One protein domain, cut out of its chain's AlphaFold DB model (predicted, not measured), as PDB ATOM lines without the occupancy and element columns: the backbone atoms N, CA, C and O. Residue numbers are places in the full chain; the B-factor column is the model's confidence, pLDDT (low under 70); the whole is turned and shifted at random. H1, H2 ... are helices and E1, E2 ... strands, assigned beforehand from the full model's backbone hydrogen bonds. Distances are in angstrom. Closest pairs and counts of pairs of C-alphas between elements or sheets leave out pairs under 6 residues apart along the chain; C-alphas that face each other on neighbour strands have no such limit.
ATOM      1  N   ALA A  15     162.604 169.031 148.711       80.31
ATOM      2  CA  ALA A  15     163.285 168.497 149.886       80.31
ATOM      3  C   ALA A  15     164.790 168.302 149.634       80.31
ATOM      4  O   ALA A  15     165.603 168.785 150.418       80.31
ATOM      5  N   GLU A  16     165.166 167.694 148.504       84.19
ATOM      6  CA  GLU A  16     166.576 167.506 148.122       84.19
ATOM      7  C   GLU A  16     167.288 168.845 147.887       84.19
ATOM      8  O   GLU A  16     168.431 169.032 148.301       84.19
ATOM      9  N   ALA A  17     166.612 169.814 147.262       81.19
ATOM     10  CA  ALA A  17     167.155 171.152 147.055       81.19
ATOM     11  C   ALA A  17     167.402 171.886 148.385       81.19
ATOM     12  O   ALA A  17     168.420 172.569 148.525       81.19
ATOM     13  N   GLN A  18     166.497 171.724 149.357       82.50
ATOM     14  CA  GLN A  18     166.637 172.289 150.697       82.50
ATOM     15  C   GLN A  18     167.766 171.614 151.483       82.50
ATOM     16  O   GLN A  18     168.558 172.293 152.134       82.50
ATOM     17  N   GLU A  19     167.884 170.289 151.407       86.25
ATOM     18  CA  GLU A  19     168.966 169.548 152.055       86.25
ATOM     19  C   GLU A  19     170.330 169.922 151.470       86.25
ATOM     20  O   GLU A  19     171.275 170.183 152.217       86.25
ATOM     21  N   GLN A  20     170.423 170.046 150.145       85.19
ATOM     22  CA  GLN A  20     171.645 170.475 149.477       85.19
ATOM     23  C   GLN A  20     172.023 171.917 149.834       85.19
ATOM     24  O   GLN A  20     173.201 172.200 150.040       85.19
ATOM     25  N   LEU A  21     171.041 172.819 149.964       86.50
ATOM     26  CA  LEU A  21     171.281 174.166 150.482       86.50
ATOM     27  C   LEU A  21     171.823 174.115 151.913       86.50
ATOM     28  O   LEU A  21     172.844 174.731 152.191       86.50
ATOM     29  N   ASN A  22     171.193 173.352 152.803       86.12
ATOM     30  CA  ASN A  22     171.649 173.215 154.186       86.12
ATOM     31  C   ASN A  22     173.068 172.624 154.270       86.12
ATOM     32  O   ASN A  22     173.865 173.058 155.098       86.12
ATOM     33  N   ALA A  23     173.412 171.664 153.408       86.31
ATOM     34  CA  ALA A  23     174.763 171.116 153.319       86.31
ATOM     35  C   ALA A  23     175.785 172.166 152.850       86.31
ATOM     36  O   ALA A  23     176.852 172.287 153.450       86.31
ATOM     37  N   ASP A  24     175.447 172.960 151.830       87.19
ATOM     38  CA  ASP A  24     176.291 174.066 151.369       87.19
ATOM     39  C   ASP A  24     176.488 175.134 152.448       87.19
ATOM     40  O   ASP A  24     177.604 175.617 152.626       87.19
ATOM     41  N   ALA A  35     180.637 187.446 158.963       79.00
ATOM     42  CA  ALA A  35     181.876 187.508 158.190       79.00
ATOM     43  C   ALA A  35     181.801 186.679 156.894       79.00
ATOM     44  O   ALA A  35     182.419 187.040 155.891       79.00
ATOM     45  N   ASP A  36     180.991 185.618 156.885       84.88
ATOM     46  CA  ASP A  36     180.836 184.712 155.743       84.88
ATOM     47  C   ASP A  36     179.772 185.167 154.729       84.88
ATOM     48  O   ASP A  36     179.677 184.600 153.633       84.88
ATOM     49  N   SER A  37     179.003 186.222 155.037       86.94
ATOM     50  CA  SER A  37     177.968 186.784 154.150       86.94
ATOM     51  C   SER A  37     178.435 186.975 152.702       86.94
ATOM     52  O   SER A  37     177.708 186.555 151.799       86.94
ATOM     53  N   PRO A  38     179.635 187.545 152.429       89.56
ATOM     54  CA  PRO A  38     180.111 187.741 151.059       89.56
ATOM     55  C   PRO A  38     180.330 186.425 150.301       89.56
ATOM     56  O   PRO A  38     180.139 186.376 149.087       89.56
ATOM     57  N   ILE A  39     180.704 185.346 150.996       89.31
ATOM     58  CA  ILE A  39     180.912 184.027 150.383       89.31
ATOM     59  C   ILE A  39     179.563 183.423 149.987       89.31
ATOM     60  O   ILE A  39     179.430 182.869 148.893       89.31
ATOM     61  N   LEU A  40     178.549 183.559 150.844       88.94
ATOM     62  CA  LEU A  40     177.205 183.037 150.594       88.94
ATOM     63  C   LEU A  40     176.579 183.637 149.334       88.94
ATOM     64  O   LEU A  40     176.147 182.907 148.441       88.94
ATOM     65  N   VAL A  41     176.576 184.966 149.241       92.69
ATOM     66  CA  VAL A  41     176.015 185.696 148.093       92.69
ATOM     67  C   VAL A  41     176.949 185.681 146.878       92.69
ATOM     68  O   VAL A  41     176.495 185.839 145.750       92.69
ATOM     69  N   GLY A  42     178.243 185.416 147.079       92.12
ATOM     70  CA  GLY A  42     179.224 185.233 146.009       92.12
ATOM     71  C   GLY A  42     179.129 183.882 145.292       92.12
ATOM     72  O   GLY A  42     179.594 183.767 144.159       92.12
ATOM     73  N   ARG A  43     178.523 182.851 145.905       92.69
ATOM     74  CA  ARG A  43     178.319 181.527 145.287       92.69
ATOM     75  C   ARG A  43     176.958 181.474 144.575       92.69
ATOM     76  O   ARG A  43     175.936 181.328 145.249       92.69
ATOM     77  N   PRO A  44     176.897 181.472 143.223       91.00
ATOM     78  CA  PRO A  44     175.626 181.584 142.494       91.00
ATOM     79  C   PRO A  44     174.619 180.476 142.814       91.00
ATOM     80  O   PRO A  44     173.412 180.707 142.809       91.00
ATOM     81  N   SER A  45     175.099 179.264 143.109       89.00
ATOM     82  CA  SER A  45     174.242 178.133 143.470       89.00
ATOM     83  C   SER A  45     173.537 178.328 144.814       89.00
ATOM     84  O   SER A  45     172.367 177.964 144.929       89.00
ATOM     85  N   ILE A  46     174.226 178.914 145.800       91.50
ATOM     86  CA  ILE A  46     173.659 179.247 147.113       91.50
ATOM     87  C   ILE A  46     172.692 180.413 146.950       91.50
ATOM     88  O   ILE A  46     171.513 180.260 147.259       91.50
ATOM     89  N   LEU A  47     173.155 181.524 146.372       94.56
ATOM     90  CA  LEU A  47     172.349 182.725 146.159       94.56
ATOM     91  C   LEU A  47     171.029 182.415 145.440       94.56
ATOM     92  O   LEU A  47     169.966 182.823 145.898       94.56
ATOM     93  N   ARG A  48     171.072 181.628 144.356       92.81
ATOM     94  CA  ARG A  48     169.868 181.242 143.605       92.81
ATOM     95  C   ARG A  48     168.879 180.443 144.456       92.81
ATOM     96  O   ARG A  48     167.675 180.625 144.304       92.81
ATOM     97  N   ARG A  49     169.365 179.543 145.315       92.06
ATOM     98  CA  ARG A  49     168.507 178.728 146.187       92.06
ATOM     99  C   ARG A  49     167.910 179.548 147.330       92.06
ATOM    100  O   ARG A  49     166.721 179.404 147.586       92.06
ATOM    101  N   LEU A  50     168.692 180.434 147.948       93.69
ATOM    102  CA  LEU A  50     168.190 181.375 148.957       93.69
ATOM    103  C   LEU A  50     167.115 182.292 148.359       93.69
ATOM    104  O   LEU A  50     166.028 182.419 148.918       93.69
ATOM    105  N   ALA A  51     167.377 182.854 147.176       95.94
ATOM    106  CA  ALA A  51     166.433 183.722 146.485       95.94
ATOM    107  C   ALA A  51     165.124 183.002 146.128       95.94
ATOM    108  O   ALA A  51     164.052 183.551 146.356       95.94
ATOM    109  N   ALA A  52     165.200 181.766 145.622       93.12
ATOM    110  CA  ALA A  52     164.015 180.954 145.340       93.12
ATOM    111  C   ALA A  52     163.205 180.636 146.612       93.12
ATOM    112  O   ALA A  52     161.977 180.601 146.564       93.12
ATOM    113  N   GLY A  53     163.883 180.430 147.746       91.38
ATOM    114  CA  GLY A  53     163.238 180.254 149.047       91.38
ATOM    115  C   GLY A  53     162.424 181.480 149.453       91.38
ATOM    116  O   GLY A  53     161.236 181.347 149.735       91.38
ATOM    117  N   ILE A  54     163.035 182.668 149.426       95.56
ATOM    118  CA  ILE A  54     162.358 183.932 149.766       95.56
ATOM    119  C   ILE A  54     161.234 184.245 148.779       95.56
ATOM    120  O   ILE A  54     160.146 184.643 149.187       95.56
ATOM    121  N   ALA A  55     161.473 184.045 147.482       95.44
ATOM    122  CA  ALA A  55     160.501 184.327 146.432       95.44
ATOM    123  C   ALA A  55     159.170 183.589 146.634       95.44
ATOM    124  O   ALA A  55     158.119 184.139 146.318       95.44
ATOM    125  N   ALA A  56     159.198 182.379 147.203       92.75
ATOM    126  CA  ALA A  56     157.993 181.608 147.507       92.75
ATOM    127  C   ALA A  56     157.104 182.241 148.597       92.75
ATOM    128  O   ALA A  56     155.951 181.839 148.742       92.75
ATOM    129  N   SER A  57     157.632 183.203 149.357       94.56
ATOM    130  CA  SER A  57     156.929 183.938 150.413       94.56
ATOM    131  C   SER A  57     156.541 185.361 150.006       94.56
ATOM    132  O   SER A  57     155.916 186.059 150.799       94.56
ATOM    133  N   ILE A  58     156.890 185.802 148.793       94.94
ATOM    134  CA  ILE A  58     156.478 187.111 148.283       94.94
ATOM    135  C   ILE A  58     155.060 187.001 147.727       94.94
ATOM    136  O   ILE A  58     154.816 186.309 146.737       94.94
ATOM    137  N   GLY A  59     154.124 187.684 148.385       92.62
ATOM    138  CA  GLY A  59     152.727 187.730 147.976       92.62
ATOM    139  C   GLY A  59     152.491 188.648 146.766       92.62
ATOM    140  O   GLY A  59     153.257 189.593 146.544       92.62
ATOM    141  N   PRO A  60     151.429 188.398 145.975       95.31
ATOM    142  CA  PRO A  60     151.085 189.190 144.788       95.31
ATOM    143  C   PRO A  60     150.723 190.651 145.097       95.31
ATOM    144  O   PRO A  60     150.667 191.479 144.194       95.31
ATOM    145  N   GLU A  61     150.445 190.971 146.356       96.31
ATOM    146  CA  GLU A  61     150.176 192.317 146.848       96.31
ATOM    147  C   GLU A  61     151.438 193.165 147.056       96.31
ATOM    148  O   GLU A  61     151.295 194.349 147.364       96.31
ATOM    149  N   THR A  62     152.632 192.572 146.919       98.00
ATOM    150  CA  THR A  62     153.926 193.246 147.086       98.00
ATOM    151  C   THR A  62     154.256 194.084 145.856       98.00
ATOM    152  O   THR A  62     154.488 193.547 144.774       98.00
ATOM    153  N   ASP A  63     154.362 195.396 146.039       98.12
ATOM    154  CA  ASP A  63     154.738 196.329 144.975       98.12
ATOM    155  C   ASP A  63     156.265 196.421 144.821       98.12
ATOM    156  O   ASP A  63     156.784 196.611 143.716       98.12
ATOM    157  N   ARG A  64     157.005 196.270 145.932       98.25
ATOM    158  CA  ARG A  64     158.460 196.469 145.973       98.25
ATOM    159  C   ARG A  64     159.161 195.603 147.016       98.25
ATOM    160  O   ARG A  64     158.662 195.393 148.120       98.25
ATOM    161  N   ILE A  65     160.369 195.162 146.682       98.44
ATOM    162  CA  ILE A  65     161.339 194.578 147.611       98.44
ATOM    163  C   ILE A  65     162.308 195.677 148.044       98.44
ATOM    164  O   ILE A  65     162.824 196.414 147.200       98.44
ATOM    165  N   ILE A  66     162.594 195.770 149.342       98.31
ATOM    166  CA  ILE A  66     163.630 196.664 149.867       98.31
ATOM    167  C   ILE A  66     164.656 195.899 150.697       98.31
ATOM    168  O   ILE A  66     164.309 195.043 151.500       98.31
ATOM    169  N   ALA A  67     165.929 196.245 150.535       97.50
ATOM    170  CA  ALA A  67     167.018 195.698 151.334       97.50
ATOM    171  C   ALA A  67     168.025 196.777 151.744       97.50
ATOM    172  O   ALA A  67     168.051 197.878 151.183       97.50
ATOM    173  N   ARG A  68     168.878 196.441 152.717       96.00
ATOM    174  CA  ARG A  68     170.082 197.220 153.023       96.00
ATOM    175  C   ARG A  68     171.158 196.994 151.961       96.00
ATOM    176  O   ARG A  68     171.101 196.047 151.179       96.00
ATOM    177  N   THR A  69     172.142 197.887 151.912       95.12
ATOM    178  CA  THR A  69     173.324 197.725 151.054       95.12
ATOM    179  C   THR A  69     174.152 196.490 151.442       95.12
ATOM    180  O   THR A  69     173.976 195.903 152.506       95.12
ATOM    181  N   GLY A  70     175.082 196.081 150.572       94.19
ATOM    182  CA  GLY A  70     175.962 194.938 150.831       94.19
ATOM    183  C   GLY A  70     175.319 193.587 150.471       94.19
ATOM    184  O   GLY A  70     174.632 193.508 149.449       94.19
ATOM    185  N   PRO A  71     175.559 192.519 151.259       95.12
ATOM    186  CA  PRO A  71     175.037 191.179 150.975       95.12
ATOM    187  C   PRO A  71     173.508 191.112 150.854       95.12
ATOM    188  O   PRO A  71     172.997 190.400 149.988       95.12
ATOM    189  N   ASP A  72     172.778 191.900 151.648       95.88
ATOM    190  CA  ASP A  72     171.313 191.959 151.595       95.88
ATOM    191  C   ASP A  72     170.818 192.455 150.231       95.88
ATOM    192  O   ASP A  72     169.940 191.843 149.629       95.88
ATOM    193  N   ALA A  73     171.440 193.504 149.681       96.94
ATOM    194  CA  ALA A  73     171.127 194.001 148.343       96.94
ATOM    195  C   ALA A  73     171.416 192.959 147.256       96.94
ATOM    196  O   ALA A  73     170.664 192.862 146.285       96.94
ATOM    197  N   GLN A  74     172.478 192.160 147.397       97.44
ATOM    198  CA  GLN A  74     172.807 191.097 146.436       97.44
ATOM    199  C   GLN A  74     171.761 189.976 146.464       97.44
ATOM    200  O   GLN A  74     171.308 189.530 145.406       97.44
ATOM    201  N   LEU A  75     171.321 189.574 147.659       97.56
ATOM    202  CA  LEU A  75     170.211 188.643 147.836       97.56
ATOM    203  C   LEU A  75     168.903 189.206 147.273       97.56
ATOM    204  O   LEU A  75     168.271 188.558 146.441       97.56
ATOM    205  N   ALA A  76     168.524 190.419 147.664       97.88
ATOM    206  CA  ALA A  76     167.294 191.062 147.216       97.88
ATOM    207  C   ALA A  76     167.272 191.305 145.700       97.88
ATOM    208  O   ALA A  76     166.221 191.182 145.079       97.88
ATOM    209  N   THR A  77     168.430 191.552 145.080       98.25
ATOM    210  CA  THR A  77     168.571 191.585 143.614       98.25
ATOM    211  C   THR A  77     168.231 190.235 142.999       98.25
ATOM    212  O   THR A  77     167.446 190.169 142.054       98.25
ATOM    213  N   ALA A  78     168.768 189.140 143.539       98.12
ATOM    214  CA  ALA A  78     168.447 187.804 143.047       98.12
ATOM    215  C   ALA A  78     166.960 187.457 143.245       98.12
ATOM    216  O   ALA A  78     166.358 186.853 142.359       98.12
ATOM    217  N   VAL A  79     166.356 187.873 144.363       98.25
ATOM    218  CA  VAL A  79     164.917 187.707 144.626       98.25
ATOM    219  C   VAL A  79     164.083 188.520 143.635       98.25
ATOM    220  O   VAL A  79     163.181 187.962 143.024       98.25
ATOM    221  N   SER A  80     164.417 189.794 143.413       98.25
ATOM    222  CA  SER A  80     163.743 190.677 142.450       98.25
ATOM    223  C   SER A  80     163.779 190.113 141.029       98.25
ATOM    224  O   SER A  80     162.755 190.073 140.353       98.25
ATOM    225  N   VAL A  81     164.923 189.577 140.595       97.56
ATOM    226  CA  VAL A  81     165.036 188.884 139.299       97.56
ATOM    227  C   VAL A  81     164.156 187.632 139.249       97.56
ATOM    228  O   VAL A  81     163.609 187.309 138.197       97.56
ATOM    229  N   HIS A  82     164.020 186.916 140.366       95.50
ATOM    230  CA  HIS A  82     163.226 185.693 140.441       95.50
ATOM    231  C   HIS A  82     161.715 185.960 140.434       95.50
ATOM    232  O   HIS A  82     160.970 185.205 139.815       95.50
ATOM    233  N   THR A  83     161.259 187.007 141.124       96.81
ATOM    234  CA  THR A  83     159.830 187.328 141.273       96.81
ATOM    235  C   THR A  83     159.318 188.332 140.249       96.81
ATOM    236  O   THR A  83     158.115 188.408 140.025       96.81
ATOM    237  N   GLY A  84     160.207 189.119 139.642       97.50
ATOM    238  CA  GLY A  84     159.852 190.266 138.808       97.50
ATOM    239  C   GLY A  84     159.412 191.503 139.600       97.50
ATOM    240  O   GLY A  84     159.092 192.521 138.991       97.50
ATOM    241  N   VAL A  85     159.399 191.443 140.935       98.12
ATOM    242  CA  VAL A  85     159.037 192.580 141.794       98.12
ATOM    243  C   VAL A  85     160.173 193.600 141.800       98.12
ATOM    244  O   VAL A  85     161.346 193.232 141.900       98.12
ATOM    245  N   ALA A  86     159.833 194.887 141.700       97.62
ATOM    246  CA  ALA A  86     160.812 195.969 141.671       97.62
ATOM    247  C   ALA A  86     161.655 196.015 142.957       97.62
ATOM    248  O   ALA A  86     161.167 195.711 144.044       97.62
ATOM    249  N   LEU A  87     162.917 196.432 142.841       98.25
ATOM    250  CA  LEU A  87     163.850 196.559 143.964       98.25
ATOM    251  C   LEU A  87     164.162 198.031 144.249       98.25
ATOM    252  O   LEU A  87     164.340 198.825 143.325       98.25
ATOM    253  N   ALA A  88     164.301 198.374 145.527       98.19
ATOM    254  CA  ALA A  88     165.084 199.523 145.970       98.19
ATOM    255  C   ALA A  88     166.042 199.117 147.101       98.19
ATOM    256  O   ALA A  88     165.807 198.152 147.827       98.19
ATOM    257  N   VAL A  89     167.140 199.850 147.253       98.00
ATOM    258  CA  VAL A  89     168.151 199.603 148.289       98.00
ATOM    259  C   VAL A  89     168.317 200.858 149.129       98.00
ATOM    260  O   VAL A  89     168.473 201.944 148.575       98.00
ATOM    261  N   ILE A  90     168.305 200.712 150.455       96.50
ATOM    262  CA  ILE A  90     168.505 201.824 151.391       96.50
ATOM    263  C   ILE A  90     169.836 201.655 152.125       96.50
ATOM    264  O   ILE A  90     170.066 200.669 152.828       96.50
ATOM    265  N   SER A  91     170.713 202.642 151.985       93.75
ATOM    266  CA  SER A  91     171.986 202.727 152.703       93.75
ATOM    267  C   SER A  91     171.786 203.055 154.188       93.75
ATOM    268  O   SER A  91     170.713 203.480 154.612       93.75
ATOM    269  N   ALA A  92     172.836 202.903 154.999       87.88
ATOM    270  CA  ALA A  92     172.787 203.233 156.427       87.88
ATOM    271  C   ALA A  92     172.483 204.721 156.705       87.88
ATOM    272  O   ALA A  92     171.846 205.042 157.703       87.88
ATOM    273  N   ASP A  93     172.892 205.619 155.805       89.81
ATOM    274  CA  ASP A  93     172.600 207.059 155.870       89.81
ATOM    275  C   ASP A  93     171.183 207.427 155.383       89.81
ATOM    276  O   ASP A  93     170.827 208.602 155.332       89.81
ATOM    277  N   GLY A  94     170.369 206.434 155.007       89.88
ATOM    278  CA  GLY A  94     169.018 206.624 154.485       89.88
ATOM    279  C   GLY A  94     168.957 206.999 153.001       89.88
ATOM    280  O   GLY A  94     167.852 207.187 152.477       89.88
ATOM    281  N   SER A  95     170.093 207.099 152.301       93.62
ATOM    282  CA  SER A  95     170.101 207.280 150.845       93.62
ATOM    283  C   SER A  95     169.477 206.072 150.146       93.62
ATOM    284  O   SER A  95     169.673 204.926 150.553       93.62
ATOM    285  N   VAL A  96     168.695 206.337 149.099       96.25
ATOM    286  CA  VAL A  96     167.947 205.310 148.365       96.25
ATOM    287  C   VAL A  96     168.524 205.162 146.964       96.25
ATOM    288  O   VAL A  96     168.656 206.140 146.231       96.25
ATOM    289  N   SER A  97     168.837 203.928 146.584       96.94
ATOM    290  CA  SER A  97     169.050 203.535 145.195       96.94
ATOM    291  C   SER A  97     167.768 202.892 144.670       96.94
ATOM    292  O   SER A  97     167.332 201.864 145.188       96.94
ATOM    293  N   GLY A  98     167.151 203.521 143.670       94.38
ATOM    294  CA  GLY A  98     165.796 203.210 143.217       94.38
ATOM    295  C   GLY A  98     164.796 204.259 143.695       94.38
ATOM    296  O   GLY A  98     165.166 205.393 143.992       94.38
ATOM    297  N   GLU A  99     163.525 203.880 143.763       94.19
ATOM    298  CA  GLU A  99     162.423 204.773 144.126       94.19
ATOM    299  C   GLU A  99     161.546 204.107 145.187       94.19
ATOM    300  O   GLU A  99     161.495 202.881 145.272       94.19
ATOM    301  N   ILE A 100     160.895 204.922 146.016       95.81
ATOM    302  CA  ILE A 100     159.893 204.494 146.997       95.81
ATOM    303  C   ILE A 100     158.738 205.470 146.859       95.81
ATOM    304  O   ILE A 100     158.939 206.680 147.009       95.81
ATOM    305  N   HIS A 101     157.550 204.962 146.552       96.12
ATOM    306  CA  HIS A 101     156.370 205.798 146.362       96.12
ATOM    307  C   HIS A 101     155.401 205.670 147.542       96.12
ATOM    308  O   HIS A 101     155.221 204.575 148.084       96.12
ATOM    309  N   PRO A 102     154.728 206.767 147.937       97.12
ATOM    310  CA  PRO A 102     153.674 206.700 148.937       97.12
ATOM    311  C   PRO A 102     152.582 205.700 148.542       97.12
ATOM    312  O   PRO A 102     152.114 205.698 147.404       97.12
ATOM    313  N   GLY A 103     152.158 204.873 149.495       96.12
ATOM    314  CA  GLY A 103     151.142 203.839 149.307       96.12
ATOM    315  C   GLY A 103     151.658 202.491 148.793       96.12
ATOM    316  O   GLY A 103     150.871 201.546 148.792       96.12
ATOM    317  N   GLU A 104     152.936 202.368 148.407       98.06
ATOM    318  CA  GLU A 104     153.525 201.070 148.041       98.06
ATOM    319  C   GLU A 104     153.502 200.098 149.227       98.06
ATOM    320  O   GLU A 104     153.774 200.472 150.375       98.06
ATOM    321  N   ARG A 105     153.219 198.829 148.934       98.19
ATOM    322  CA  ARG A 105     153.309 197.712 149.871       98.19
ATOM    323  C   ARG A 105     154.639 196.997 149.685       98.19
ATOM    324  O   ARG A 105     154.938 196.460 148.618       98.19
ATOM    325  N   ILE A 106     155.444 197.004 150.735       98.12
ATOM    326  CA  ILE A 106     156.860 196.666 150.667       98.12
ATOM    327  C   ILE A 106     157.157 195.435 151.504       98.12
ATOM    328  O   ILE A 106     156.778 195.355 152.672       98.12
ATOM    329  N   VAL A 107     157.907 194.503 150.928       97.94
ATOM    330  CA  VAL A 107     158.564 193.430 151.677       97.94
ATOM    331  C   VAL A 107     160.032 193.789 151.834       97.94
ATOM    332  O   VAL A 107     160.708 194.132 150.863       97.94
ATOM    333  N   THR A 108     160.538 193.713 153.061       97.50
ATOM    334  CA  THR A 108     161.971 193.884 153.312       97.50
ATOM    335  C   THR A 108     162.685 192.539 153.285       97.50
ATOM    336  O   THR A 108     162.125 191.538 153.728       97.50
ATOM    337  N   VAL A 109     163.906 192.507 152.752       96.69
ATOM    338  CA  VAL A 109     164.714 191.290 152.611       96.69
ATOM    339  C   VAL A 109     166.093 191.482 153.235       96.69
ATOM    340  O   VAL A 109     166.763 192.475 152.953       96.69
ATOM    341  N   SER A 110     166.534 190.505 154.024       95.31
ATOM    342  CA  SER A 110     167.908 190.398 154.531       95.31
ATOM    343  C   SER A 110     168.457 188.977 154.400       95.31
ATOM    344  O   SER A 110     167.734 188.005 154.161       95.31
ATOM    345  N   LEU A 111     169.771 188.830 154.538       92.88
ATOM    346  CA  LEU A 111     170.415 187.521 154.554       92.88
ATOM    347  C   LEU A 111     170.160 186.785 155.874       92.88
ATOM    348  O   LEU A 111     169.854 185.592 155.858       92.88
ATOM    349  N   PHE A 112     170.238 187.505 156.993       90.25
ATOM    350  CA  PHE A 112     170.052 186.981 158.345       90.25
ATOM    351  C   PHE A 112     168.932 187.713 159.082       90.25
ATOM    352  O   PHE A 112     168.685 188.895 158.830       90.25
ATOM    353  N   ALA A 113     168.300 187.022 160.031       84.19
ATOM    354  CA  ALA A 113     167.376 187.645 160.970       84.19
ATOM    355  C   ALA A 113     168.099 188.742 161.774       84.19
ATOM    356  O   ALA A 113     169.093 188.474 162.454       84.19
ATOM    357  N   ALA A 114     167.617 189.981 161.685       77.94
ATOM    358  CA  ALA A 114     168.188 191.120 162.399       77.94
ATOM    359  C   ALA A 114     167.079 192.094 162.815       77.94
ATOM    360  O   ALA A 114     166.829 193.095 162.143       77.94
ATOM    361  N   ASP A 115     166.423 191.804 163.943       76.12
ATOM    362  CA  ASP A 115     165.228 192.531 164.388       76.12
ATOM    363  C   ASP A 115     165.451 194.046 164.458       76.12
ATOM    364  O   ASP A 115     164.643 194.812 163.938       76.12
ATOM    365  N   TYR A 116     166.559 194.509 165.044       78.62
ATOM    366  CA  TYR A 116     166.831 195.947 165.156       78.62
ATOM    367  C   TYR A 116     166.963 196.635 163.787       78.62
ATOM    368  O   TYR A 116     166.357 197.683 163.547       78.62
ATOM    369  N   GLU A 117     167.721 196.029 162.871       81.50
ATOM    370  CA  GLU A 117     167.927 196.563 161.522       81.50
ATOM    371  C   GLU A 117     166.627 196.564 160.714       81.50
ATOM    372  O   GLU A 117     166.335 197.542 160.019       81.50
ATOM    373  N   ALA A 118     165.809 195.519 160.864       83.50
ATOM    374  CA  ALA A 118     164.496 195.418 160.238       83.50
ATOM    375  C   ALA A 118     163.548 196.530 160.717       83.50
ATOM    376  O   ALA A 118     162.905 197.183 159.893       83.50
ATOM    377  N   HIS A 119     163.510 196.817 162.023       88.38
ATOM    378  CA  HIS A 119     162.695 197.907 162.573       88.38
ATOM    379  C   HIS A 119     163.165 199.284 162.084       88.38
ATOM    380  O   HIS A 119     162.346 200.108 161.673       88.38
ATOM    381  N   SER A 120     164.479 199.532 162.087       90.75
ATOM    382  CA  SER A 120     165.067 200.776 161.571       90.75
ATOM    383  C   SER A 120     164.747 200.982 160.088       90.75
ATOM    384  O   SER A 120     164.361 202.075 159.667       90.75
ATOM    385  N   LEU A 121     164.849 199.922 159.283       92.94
ATOM    386  CA  LEU A 121     164.514 199.968 157.864       92.94
ATOM    387  C   LEU A 121     163.019 200.232 157.646       92.94
ATOM    388  O   LEU A 121     162.661 201.068 156.818       92.94
ATOM    389  N   ALA A 122     162.151 199.577 158.417       94.00
ATOM    390  CA  ALA A 122     160.711 199.786 158.337       94.00
ATOM    391  C   ALA A 122     160.306 201.225 158.687       94.00
ATOM    392  O   ALA A 122     159.456 201.800 158.007       94.00
ATOM    393  N   ALA A 123     160.953 201.843 159.679       93.81
ATOM    394  CA  ALA A 123     160.738 203.251 160.007       93.81
ATOM    395  C   ALA A 123     161.114 204.174 158.833       93.81
ATOM    396  O   ALA A 123     160.309 205.013 158.434       93.81
ATOM    397  N   GLN A 124     162.282 203.961 158.214       94.62
ATOM    398  CA  GLN A 124     162.720 204.739 157.043       94.62
ATOM    399  C   GLN A 124     161.750 204.587 155.859       94.62
ATOM    400  O   GLN A 124     161.494 205.541 155.123       94.62
ATOM    401  N   ILE A 125     161.173 203.400 155.670       96.38
ATOM    402  CA  ILE A 125     160.141 203.165 154.655       96.38
ATOM    403  C   ILE A 125     158.851 203.929 154.999       96.38
ATOM    404  O   ILE A 125     158.291 204.609 154.138       96.38
ATOM    405  N   GLY A 126     158.413 203.872 156.259       96.19
ATOM    406  CA  GLY A 126     157.214 204.561 156.740       96.19
ATOM    407  C   GLY A 126     157.294 206.085 156.622       96.19
ATOM    408  O   GLY A 126     156.325 206.720 156.210       96.19
ATOM    409  N   GLU A 127     158.462 206.681 156.872       95.44
ATOM    410  CA  GLU A 127     158.721 208.119 156.665       95.44
ATOM    411  C   GLU A 127     158.477 208.579 155.218       95.44
ATOM    412  O   GLU A 127     158.238 209.760 154.969       95.44
ATOM    413  N   ARG A 128     158.508 207.650 154.255       95.81
ATOM    414  CA  ARG A 128     158.265 207.899 152.825       95.81
ATOM    415  C   ARG A 128     156.822 207.595 152.405       95.81
ATOM    416  O   ARG A 128     156.493 207.687 151.226       95.81
ATOM    417  N   GLY A 129     155.953 207.257 153.358       96.69
ATOM    418  CA  GLY A 129     154.529 207.009 153.132       96.69
ATOM    419  C   GLY A 129     154.200 205.632 152.556       96.69
ATOM    420  O   GLY A 129     153.075 205.437 152.101       96.69
ATOM    421  N   ALA A 130     155.147 204.693 152.547       97.94
ATOM    422  CA  ALA A 130     154.926 203.306 152.141       97.94
ATOM    423  C   ALA A 130     154.637 202.406 153.358       97.94
ATOM    424  O   ALA A 130     154.943 202.761 154.499       97.94
ATOM    425  N   ALA A 131     154.046 201.235 153.121       97.38
ATOM    426  CA  ALA A 131     153.683 200.273 154.159       97.38
ATOM    427  C   ALA A 131     154.553 199.017 154.064       97.38
ATOM    428  O   ALA A 131     154.646 198.404 153.005       97.38
ATOM    429  N   VAL A 132     155.156 198.596 155.178       97.12
ATOM    430  CA  VAL A 132     155.895 197.328 155.238       97.12
ATOM    431  C   VAL A 132     154.928 196.191 155.563       97.12
ATOM    432  O   VAL A 132     154.331 196.175 156.635       97.12
ATOM    433  N   LEU A 133     154.788 195.242 154.637       95.62
ATOM    434  CA  LEU A 133     154.005 194.013 154.811       95.62
ATOM    435  C   LEU A 133     154.719 193.008 155.714       95.62
ATOM    436  O   LEU A 133     154.083 192.215 156.404       95.62
ATOM    437  N   GLY A 134     156.051 193.018 155.672       93.19
ATOM    438  CA  GLY A 134     156.849 192.007 156.329       93.19
ATOM    439  C   GLY A 134     158.349 192.161 156.156       93.19
ATOM    440  O   GLY A 134     158.839 192.913 155.308       93.19
ATOM    441  N   HIS A 135     159.062 191.385 156.960       94.81
ATOM    442  CA  HIS A 135     160.491 191.159 156.838       94.81
ATOM    443  C   HIS A 135     160.734 189.680 156.552       94.81
ATOM    444  O   HIS A 135     160.221 188.828 157.274       94.81
ATOM    445  N   LEU A 136     161.476 189.394 155.485       94.69
ATOM    446  CA  LEU A 136     161.906 188.055 155.111       94.69
ATOM    447  C   LEU A 136     163.427 187.978 155.214       94.69
ATOM    448  O   LEU A 136     164.139 188.785 154.619       94.69
ATOM    449  N   HIS A 137     163.927 186.953 155.886       93.31
ATOM    450  CA  HIS A 137     165.347 186.619 155.900       93.31
ATOM    451  C   HIS A 137     165.582 185.225 155.319       93.31
ATOM    452  O   HIS A 137     164.666 184.405 155.253       93.31
ATOM    453  N   ALA A 138     166.800 184.961 154.841       91.19
ATOM    454  CA  ALA A 138     167.124 183.685 154.194       91.19
ATOM    455  C   ALA A 138     167.664 182.615 155.159       91.19
ATOM    456  O   ALA A 138     167.558 181.410 154.885       91.19
ATOM    457  N   ILE A 139     168.326 183.049 156.236       88.25
ATOM    458  CA  ILE A 139     169.062 182.189 157.164       88.25
ATOM    459  C   ILE A 139     168.733 182.587 158.604       88.25
ATOM    460  O   ILE A 139     168.956 183.731 159.005       88.25
ATOM    461  N   ASP A 140     168.275 181.612 159.388       82.81
ATOM    462  CA  ASP A 140     168.174 181.738 160.838       82.81
ATOM    463  C   ASP A 140     169.509 181.357 161.476       82.81
ATOM    464  O   ASP A 140     170.031 180.249 161.284       82.81
ATOM    465  N   LEU A 141     170.058 182.285 162.259       71.94
ATOM    466  CA  LEU A 141     171.188 182.014 163.133       71.94
ATOM    467  C   LEU A 141     170.638 181.663 164.518       71.94
ATOM    468  O   LEU A 141     170.019 182.510 165.159       71.94
ATOM    469  N   PRO A 142     170.826 180.432 165.006       58.81
ATOM    470  CA  PRO A 142     170.398 180.090 166.353       58.81
ATOM    471  C   PRO A 142     171.221 180.866 167.386       58.81
ATOM    472  O   PRO A 142     172.448 180.919 167.311       58.81
ATOM    473  N   GLY A 143     170.537 181.434 168.381       53.94
ATOM    474  CA  GLY A 143     171.148 182.262 169.428       53.94
ATOM    475  C   GLY A 143     172.101 181.526 170.380       53.94
ATOM    476  O   GLY A 143     172.794 182.181 171.150       53.94
ATOM    477  N   ASP A 144     172.167 180.190 170.333       40.69
ATOM    478  CA  ASP A 144     173.073 179.400 171.170       40.69
ATOM    479  C   ASP A 144     173.477 178.089 170.474       40.69
ATOM    480  O   ASP A 144     172.665 177.175 170.358       40.69
ATOM    481  N   ARG A 145     174.719 178.023 169.962       44.09
ATOM    482  CA  ARG A 145     175.468 176.838 169.463       44.09
ATOM    483  C   ARG A 145     174.739 175.788 168.602       44.09
ATOM    484  O   ARG A 145     175.305 174.722 168.352       44.09
ATOM    485  N   ALA A 146     173.531 176.041 168.120       49.06
ATOM    486  CA  ALA A 146     172.891 175.184 167.140       49.06
ATOM    487  C   ALA A 146     173.425 175.536 165.743       49.06
ATOM    488  O   ALA A 146     174.041 176.577 165.523       49.06
ATOM    489  N   MET A 147     173.253 174.628 164.791       53.72
ATOM    490  CA  MET A 147     173.748 174.837 163.432       53.72
ATOM    491  C   MET A 147     172.839 175.829 162.694       53.72
ATOM    492  O   MET A 147     171.621 175.720 162.842       53.72
ATOM    493  N   PRO A 148     173.384 176.749 161.878       55.00
ATOM    494  CA  PRO A 148     172.568 177.644 161.066       55.00
ATOM    495  C   PRO A 148     171.680 176.827 160.122       55.00
ATOM    496  O   PRO A 148     172.146 175.904 159.444       55.00
ATOM    497  N   THR A 149     170.393 177.158 160.087       55.06
ATOM    498  CA  THR A 149     169.407 176.525 159.206       55.06
ATOM    499  C   THR A 149     168.846 177.563 158.253       55.06
ATOM    500  O   THR A 149     168.506 178.669 158.667       55.06
ATOM    501  N   SER A 150     168.724 177.216 156.968       51.75
ATOM    502  CA  SER A 150     167.923 178.043 156.067       51.75
ATOM    503  C   SER A 150     166.474 177.978 156.533       51.75
ATOM    504  O   SER A 150     165.896 176.896 156.651       51.75
ATOM    505  N   ALA A 151     165.923 179.146 156.812       55.75
ATOM    506  CA  ALA A 151     164.556 179.332 157.232       55.75
ATOM    507  C   ALA A 151     164.069 180.612 156.569       55.75
ATOM    508  O   ALA A 151     164.754 181.631 156.590       55.75
ATOM    509  N   VAL A 152     162.916 180.509 155.919       48.75
ATOM    510  CA  VAL A 152     162.197 181.657 155.384       48.75
ATOM    511  C   VAL A 152     161.034 181.868 156.329       48.75
ATOM    512  O   VAL A 152     160.061 181.110 156.299       48.75
ATOM    513  N   THR A 153     161.156 182.852 157.207       46.38
ATOM    514  CA  THR A 153     160.070 183.211 158.115       46.38
ATOM    515  C   THR A 153     159.170 184.197 157.388       46.38
ATOM    516  O   THR A 153     159.524 185.358 157.214       46.38
ATOM    517  N   ALA A 154     158.018 183.726 156.908       32.31
ATOM    518  CA  ALA A 154     156.963 184.610 156.428       32.31
ATOM    519  C   ALA A 154     156.268 185.267 157.638       32.31
ATOM    520  O   ALA A 154     155.988 184.564 158.614       32.31
TER     521      ALA A 154
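What this domain is: This is residues 15 to 24 and 35 to 154 of the 166 residues of an uncharacterized protein of Brevibacterium aurantiacum (UniProt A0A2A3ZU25). A strongly twisted sheet of four parallel strands forms the middle layer, with H3 and H4 packed over one face and H5 over the other. Off the sheet, H1 packs on residues 46 to 50 of H3, and H2 sits by residues 71 to 75 of H4. The printed part has 130 residues, with five named helices and four named strands in the order H1 H2 H3 E1 H4 E2 E3 H5 E4; the sheet order is E2 E1 E3 E4 and the class is mixed, helices and strands. The whole is compact, with a radius of gyration of the C-alphas of 14.2 A and spans of 41 by 30 by 23 A.

Where its parts are: The sheet holds E2, residues 86 to 90, 13.7 A; E1, residues 64 to 68, 13.6 A; E3, residues 105 to 112, 21.6 A; and E4, residues 131 to 140, 24.5 A, ending at C-alpha 140 (168.174, 181.738, 160.838). The helices are H4, residues 71 to 83, 18.4 A; H3, residues 44 to 55, 15.9 A; H5, residues 115 to 126, 16.4 A; H2, residues 37 to 42, 8.4 A; and H1, residues 15 to 24, 14.2 A, beginning at C-alpha 15 (163.285, 168.497, 149.886).

How they stand to each other: E2 and E1 are parallel, with N 65 and O 86 2.8 A apart, within hydrogen-bond range. E1 and E3 are parallel, with N 66 and O 107 at 2.9 A, and so are E3 and E4, with N 106 and O 131 at 2.8 A. E1, H4, E2 and E3, H5, E4 are strand-helix-strand units, parallel neighbour strands with a helix between, each with a right-handed crossover. There are three layers, helices on both faces of the sheet. H4 lies over E1 and E3, at a height over the sheet of 6.6 A; its C-alpha 72 is 4.8 A from C-alpha 110 of E3, their closest. H3, on the same face, touches H4 at a steep tilt of 65 degrees, Ala 51 and Val 79 having the closest C-alphas, 4.7 A. H5 is on the opposite face, at a height over the sheet of 8.3 A. H1 touches H3, closest at the C-alphas of Leu 21 and Ile 46, 6.5 A. H2 touches H4, closest at the C-alphas of Pro 38 and Pro 71, 6.1 A. In H1, H2, H3, H4 and H5 every O i to N i+4 pair is within hydrogen-bond range.

The domain as a whole: The farthest C-alphas, of Pro 102 and Arg 145, are 42.3 A apart. Residues 25 to 34 are not printed; C-alphas 24 and 35 are 16.1 A apart across the cut. The link E2 to E3 is long, 14 residues. Residues 142 to 154 have pLDDT under 70.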